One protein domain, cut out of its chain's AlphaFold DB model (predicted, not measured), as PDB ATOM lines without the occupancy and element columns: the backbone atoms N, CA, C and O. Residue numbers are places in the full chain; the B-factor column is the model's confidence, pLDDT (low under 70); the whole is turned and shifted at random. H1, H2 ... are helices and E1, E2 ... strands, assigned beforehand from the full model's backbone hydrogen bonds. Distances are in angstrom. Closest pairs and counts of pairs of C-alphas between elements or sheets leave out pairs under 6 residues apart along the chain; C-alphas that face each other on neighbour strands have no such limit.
ATOM      1  N   THR A   2     -33.759  37.763 -36.740       91.50
ATOM      2  CA  THR A   2     -32.694  36.735 -36.786       91.50
ATOM      3  C   THR A   2     -31.953  36.671 -38.123       91.50
ATOM      4  O   THR A   2     -30.730  36.686 -38.125       91.50
ATOM      5  N   ALA A   3     -32.671  36.683 -39.252       94.44
ATOM      6  CA  ALA A   3     -32.054  36.648 -40.581       94.44
ATOM      7  C   ALA A   3     -31.166  37.872 -40.875       94.44
ATOM      8  O   ALA A   3     -30.104  37.728 -41.469       94.44
ATOM      9  N   ALA A   4     -31.571  39.067 -40.428       94.94
ATOM     10  CA  ALA A   4     -30.788  40.287 -40.616       94.94
ATOM     11  C   ALA A   4     -29.491  40.247 -39.791       94.94
ATOM     12  O   ALA A   4     -28.418  40.531 -40.312       94.94
ATOM     13  N   ILE A   5     -29.576  39.830 -38.522       94.44
ATOM     14  CA  ILE A   5     -28.398  39.682 -37.658       94.44
ATOM     15  C   ILE A   5     -27.465  38.576 -38.172       94.44
ATOM     16  O   ILE A   5     -26.253  38.766 -38.163       94.44
ATOM     17  N   ASP A   6     -28.002  37.454 -38.661       94.81
ATOM     18  CA  ASP A   6     -27.205  36.369 -39.250       94.81
ATOM     19  C   ASP A   6     -26.481  36.823 -40.527       94.81
ATOM     20  O   ASP A   6     -25.298  36.543 -40.691       94.81
ATOM     21  N   ALA A   7     -27.143  37.596 -41.394       95.62
ATOM     22  CA  ALA A   7     -26.503  38.170 -42.577       95.62
ATOM     23  C   ALA A   7     -25.319  39.079 -42.203       95.62
ATOM     24  O   ALA A   7     -24.228  38.916 -42.744       95.62
ATOM     25  N   ILE A   8     -25.505  39.970 -41.223       94.62
ATOM     26  CA  ILE A   8     -24.441  40.854 -40.716       94.62
ATOM     27  C   ILE A   8     -23.307  40.038 -40.081       94.62
ATOM     28  O   ILE A   8     -22.131  40.319 -40.301       94.62
ATOM     29  N   ALA A   9     -23.639  39.008 -39.299       94.38
ATOM     30  CA  ALA A   9     -22.651  38.140 -38.670       94.38
ATOM     31  C   ALA A   9     -21.800  37.386 -39.703       94.38
ATOM     32  O   ALA A   9     -20.590  37.266 -39.519       94.38
ATOM     33  N   ARG A  10     -22.417  36.905 -40.790       94.56
ATOM     34  CA  ARG A  10     -21.735  36.192 -41.881       94.56
ATOM     35  C   ARG A  10     -20.874  37.097 -42.754       94.56
ATOM     36  O   ARG A  10     -19.896  36.610 -43.314       94.56
ATOM     37  N   ASP A  11     -21.214  38.379 -42.847       95.12
ATOM     38  CA  ASP A  11     -20.412  39.370 -43.570       95.12
ATOM     39  C   ASP A  11     -19.069  39.652 -42.872       95.12
ATOM     40  O   ASP A  11     -18.097  40.051 -43.506       95.12
ATOM     41  N   MET A  12     -18.962  39.367 -41.567       94.50
ATOM     42  CA  MET A  12     -17.711  39.475 -40.818       94.50
ATOM     43  C   MET A  12     -16.887  38.178 -40.907       94.50
ATOM     44  O   MET A  12     -17.241  37.165 -40.288       94.50
ATOM     45  N   PRO A  13     -15.722  38.182 -41.585       91.19
ATOM     46  CA  PRO A  13     -14.904  36.985 -41.690       91.19
ATOM     47  C   PRO A  13     -14.460  36.503 -40.311       91.19
ATOM     48  O   PRO A  13     -13.915  37.263 -39.508       91.19
ATOM     49  N   ARG A  14     -14.621  35.199 -40.062       89.25
ATOM     50  CA  ARG A  14     -14.166  34.528 -38.830       89.25
ATOM     51  C   ARG A  14     -14.839  35.054 -37.552       89.25
ATOM     52  O   ARG A  14     -14.262  34.952 -36.466       89.25
ATOM     53  N   PHE A  15     -16.064  35.561 -37.669       92.88
ATOM     54  CA  PHE A  15     -16.924  35.878 -36.536       92.88
ATOM     55  C   PHE A  15     -17.752  34.649 -36.129       92.88
ATOM     56  O   PHE A  15     -18.684  34.253 -36.817       92.88
ATOM     57  N   TYR A  16     -17.387  34.021 -35.008       91.75
ATOM     58  CA  TYR A  16     -18.024  32.775 -34.539       91.75
ATOM     59  C   TYR A  16     -18.888  32.952 -33.287       91.75
ATOM     60  O   TYR A  16     -19.713  32.100 -32.972       91.75
ATOM     61  N   CYS A  17     -18.654  34.016 -32.521       91.00
ATOM     62  CA  CYS A  17     -19.376  34.294 -31.287       91.00
ATOM     63  C   CYS A  17     -19.285  35.785 -30.970       91.00
ATOM     64  O   CYS A  17     -18.195  36.359 -31.006       91.00
ATOM     65  N   GLY A  18     -20.420  36.387 -30.628       90.44
ATOM     66  CA  GLY A  18     -20.497  37.756 -30.151       90.44
ATOM     67  C   GLY A  18     -21.921  38.183 -29.843       90.44
ATOM     68  O   GLY A  18     -22.862  37.404 -29.983       90.44
ATOM     69  N   ARG A  19     -22.048  39.425 -29.385       91.50
ATOM     70  CA  ARG A  19     -23.321  40.106 -29.153       91.50
ATOM     71  C   ARG A  19     -23.304  41.419 -29.924       91.50
ATOM     72  O   ARG A  19     -22.244  42.041 -30.018       91.50
ATOM     73  N   PHE A  20     -24.460  41.783 -30.462       92.44
ATOM     74  CA  PHE A  20     -24.700  43.059 -31.118       92.44
ATOM     75  C   PHE A  20     -25.516  43.925 -30.177       92.44
ATOM     76  O   PHE A  20     -26.642  43.556 -29.836       92.44
ATOM     77  N   ASP A  21     -24.960  45.065 -29.794       92.75
ATOM     78  CA  ASP A  21     -25.689  46.047 -29.007       92.75
ATOM     79  C   ASP A  21     -26.218  47.083 -29.992       92.75
ATOM     80  O   ASP A  21     -25.461  47.704 -30.745       92.75
ATOM     81  N   VAL A  22     -27.544  47.191 -30.059       94.75
ATOM     82  CA  VAL A  22     -28.244  47.968 -31.084       94.75
ATOM     83  C   VAL A  22     -29.089  49.059 -30.444       94.75
ATOM     84  O   VAL A  22     -29.700  48.862 -29.396       94.75
ATOM     85  N   ARG A  23     -29.159  50.211 -31.106       96.94
ATOM     86  CA  ARG A  23     -30.106  51.285 -30.803       96.94
ATOM     87  C   ARG A  23     -31.212  51.272 -31.853       96.94
ATOM     88  O   ARG A  23     -30.922  51.167 -33.040       96.94
ATOM     89  N   PHE A  24     -32.460  51.393 -31.423       96.81
ATOM     90  CA  PHE A  24     -33.644  51.401 -32.285       96.81
ATOM     91  C   PHE A  24     -34.727  52.293 -31.668       96.81
ATOM     92  O   PHE A  24     -34.647  52.629 -30.485       96.81
ATOM     93  N   THR A  25     -35.720  52.688 -32.463       96.75
ATOM     94  CA  THR A  25     -36.838  53.545 -32.021       96.75
ATOM     95  C   THR A  25     -38.185  52.825 -32.004       96.75
ATOM     96  O   THR A  25     -39.054  53.203 -31.224       96.75
ATOM     97  N   ASP A  26     -38.359  51.775 -32.815       96.94
ATOM     98  CA  ASP A  26     -39.585  50.973 -32.892       96.94
ATOM     99  C   ASP A  26     -39.257  49.474 -32.796       96.94
ATOM    100  O   ASP A  26     -38.468  48.928 -33.575       96.94
ATOM    101  N   VAL A  27     -39.872  48.796 -31.824       96.38
ATOM    102  CA  VAL A  27     -39.670  47.362 -31.582       96.38
ATOM    103  C   VAL A  27     -40.190  46.488 -32.727       96.38
ATOM    104  O   VAL A  27     -39.613  45.438 -32.995       96.38
ATOM    105  N   ARG A  28     -41.247  46.907 -33.434       96.81
ATOM    106  CA  ARG A  28     -41.815  46.173 -34.572       96.81
ATOM    107  C   ARG A  28     -40.857  46.201 -35.757       96.81
ATOM    108  O   ARG A  28     -40.622  45.160 -36.370       96.81
ATOM    109  N   GLU A  29     -40.244  47.354 -36.032       97.25
ATOM    110  CA  GLU A  29     -39.197  47.464 -37.057       97.25
ATOM    111  C   GLU A  29     -37.967  46.630 -36.679       97.25
ATOM    112  O   GLU A  29     -37.482  45.849 -37.503       97.25
ATOM    113  N   LEU A  30     -37.531  46.684 -35.414       96.00
ATOM    114  CA  LEU A  30     -36.439  45.839 -34.923       96.00
ATOM    115  C   LEU A  30     -36.748  44.347 -35.117       96.00
ATOM    116  O   LEU A  30     -35.922  43.597 -35.647       96.00
ATOM    117  N   GLN A  31     -37.947  43.903 -34.733       95.00
ATOM    118  CA  GLN A  31     -38.401  42.522 -34.913       95.00
ATOM    119  C   GLN A  31     -38.454  42.127 -36.392       95.00
ATOM    120  O   GLN A  31     -38.079  41.001 -36.740       95.00
ATOM    121  N   ALA A  32     -38.803  43.053 -37.286       96.25
ATOM    122  CA  ALA A  32     -38.716  42.864 -38.732       96.25
ATOM    123  C   ALA A  32     -37.266  42.861 -39.264       96.25
ATOM    124  O   ALA A  32     -37.029  42.456 -40.399       96.25
ATOM    125  N   GLY A  33     -36.275  43.204 -38.434       95.12
ATOM    126  CA  GLY A  33     -34.861  43.276 -38.807       95.12
ATOM    127  C   GLY A  33     -34.480  44.580 -39.507       95.12
ATOM    128  O   GLY A  33     -33.559  44.573 -40.317       95.12
ATOM    129  N   ARG A  34     -35.186  45.675 -39.219       95.69
ATOM    130  CA  ARG A  34     -34.974  47.015 -39.781       95.69
ATOM    131  C   ARG A  34     -34.927  48.066 -38.667       95.69
ATOM    132  O   ARG A  34     -35.159  47.754 -37.504       95.69
ATOM    133  N   GLY A  35     -34.620  49.314 -39.024       95.19
ATOM    134  CA  GLY A  35     -34.771  50.458 -38.117       95.19
ATOM    135  C   GLY A  35     -33.862  50.433 -36.883       95.19
ATOM    136  O   GLY A  35     -34.230  50.987 -35.847       95.19
ATOM    137  N   PHE A  36     -32.695  49.790 -36.972       96.81
ATOM    138  CA  PHE A  36     -31.717  49.741 -35.890       96.81
ATOM    139  C   PHE A  36     -30.315  50.126 -36.367       96.81
ATOM    140  O   PHE A  36     -29.951  49.916 -37.524       96.81
ATOM    141  N   THR A  37     -29.515  50.638 -35.436       96.88
ATOM    142  CA  THR A  37     -28.099  50.960 -35.619       96.88
ATOM    143  C   THR A  37     -27.276  50.120 -34.655       96.88
ATOM    144  O   THR A  37     -27.578  50.084 -33.462       96.88
ATOM    145  N   ILE A  38     -26.230  49.462 -35.148       95.44
ATOM    146  CA  ILE A  38     -25.275  48.740 -34.299       95.44
ATOM    147  C   ILE A  38     -24.355  49.761 -33.627       95.44
ATOM    148  O   ILE A  38     -23.712  50.556 -34.307       95.44
ATOM    149  N   ILE A  39     -24.307  49.737 -32.298       95.25
ATOM    150  CA  ILE A  39     -23.467  50.613 -31.473       95.25
ATOM    151  C   ILE A  39     -22.190  49.885 -31.041       95.25
ATOM    152  O   ILE A  39     -21.128  50.498 -30.979       95.25
ATOM    153  N   GLU A  40     -22.274  48.575 -30.793       92.31
ATOM    154  CA  GLU A  40     -21.128  47.759 -30.392       92.31
ATOM    155  C   GLU A  40     -21.247  46.310 -30.892       92.31
ATOM    156  O   GLU A  40     -22.337  45.735 -30.970       92.31
ATOM    157  N   ILE A  41     -20.091  45.707 -31.197       92.50
ATOM    158  CA  ILE A  41     -19.941  44.272 -31.451       92.50
ATOM    159  C   ILE A  41     -18.871  43.726 -30.504       92.50
ATOM    160  O   ILE A  41     -17.676  43.942 -30.693       92.50
ATOM    161  N   ASN A  42     -19.303  42.968 -29.500       89.38
ATOM    162  CA  ASN A  42     -18.441  42.531 -28.394       89.38
ATOM    163  C   ASN A  42     -17.556  41.302 -28.707       89.38
ATOM    164  O   ASN A  42     -16.591  41.003 -27.997       89.38
ATOM    165  N   GLY A  43     -17.879  40.547 -29.763       90.94
ATOM    166  CA  GLY A  43     -17.155  39.323 -30.132       90.94
ATOM    167  C   GLY A  43     -17.079  38.283 -28.999       90.94
ATOM    168  O   GLY A  43     -17.952  38.210 -28.137       90.94
ATOM    169  N   ALA A  44     -16.009  37.481 -28.971       89.62
ATOM    170  CA  ALA A  44     -15.825  36.418 -27.972       89.62
ATOM    171  C   ALA A  44     -15.786  36.930 -26.514       89.62
ATOM    172  O   ALA A  44     -16.100  36.179 -25.582       89.62
ATOM    173  N   GLY A  45     -15.423  38.204 -26.330       85.88
ATOM    174  CA  GLY A  45     -15.403  38.889 -25.040       85.88
ATOM    175  C   GLY A  45     -16.786  39.251 -24.501       85.88
ATOM    176  O   GLY A  45     -16.867  39.690 -23.361       85.88
ATOM    177  N   SER A  46     -17.863  39.036 -25.268       86.31
ATOM    178  CA  SER A  46     -19.224  39.353 -24.835       86.31
ATOM    179  C   SER A  46     -19.559  38.706 -23.496       86.31
ATOM    180  O   SER A  46     -19.329  37.517 -23.275       86.31
ATOM    181  N   GLU A  47     -20.114  39.469 -22.570       83.50
ATOM    182  CA  GLU A  47     -20.573  38.905 -21.312       83.50
ATOM    183  C   GLU A  47     -21.932  38.213 -21.496       83.50
ATOM    184  O   GLU A  47     -22.792  38.673 -22.255       83.50
TER     185      GLU A  47
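This is residues 2 to 47 of the 110 residues of an uncharacterized protein of Oxalobacteraceae bacterium IMCC9480 (UniProt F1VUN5). A twisted ribbon of two antiparallel strands, E1 and E2, makes one side of a loose frame, and helix H1 makes the opposite side, with a gap between them. The short helix H2 sits at one end of the ribbon, in the turn from E1 to E2, while residues 12 to 19 close the other end by leading from H1 back to E1. The printed part has 46 residues, with two named helices and two named strands in the order H1, E1, H2, E2; the sheet's order is E1, E2, and the class is mixed, helices and strands. The whole is only just compact, close to loose, with a radius of gyration of the C-alphas of 11.0 A, and it spans 30 by 20 by 13 A.

E1 is residues 20 to 24, 12.3 A from first to last C-alpha, and begins with C-alpha 20 at (-24.700, 43.059, -31.118). Its partner E2, residues 36 to 41, is 13.7 A long and ends with C-alpha 41 at (-19.941, 44.272, -31.451). H2 is residues 27 to 32, 8.5 A long. H1, residues 2 to 11, is the longest helix, 14.3 A from C-alpha 2 at (-32.694, 36.735, -36.786) to C-alpha 11. After E2 come residues 42 to 47, of which 43 to 45 are a helical run too short to bear a name.

E1 and E2 are antiparallel neighbours, with 153 degrees between their directions. C-alphas 22 and 38 face each other at 4.4 A, and so do C-alphas 24 and 36, also at 4.4 A. Across the pair, N 23 and O 37 are within hydrogen-bond range at 2.8 A, and N 37 and O 23 likewise at 2.8 A. The closest C-alphas of H2 and E2 are those of Leu 30 and Phe 36, 6.2 A apart. Those of E1 and H2 are Phe 24 and Leu 30, 6.8 A apart. H1 and H2 are near each other, with no pair of C-alphas within 8 A but 6 pairs within 10 A. H1 and E2 are apart. In H1 and H2 every O i to N i+4 pair is within hydrogen-bond range.

The two C-alphas farthest apart are those of Arg 14 and Asp 26, at 30.9 A, and the first and last printed C-alphas, Thr 2 and Glu 47, are 19.8 A apart. The printed part has no cut. The links from E1 to H2 and from H2 to E2 are tight, the link of 8 residues from H1 to E1 is short, and no link is long. The mean pLDDT of the printed part is 93.5, and no printed residue is under 70.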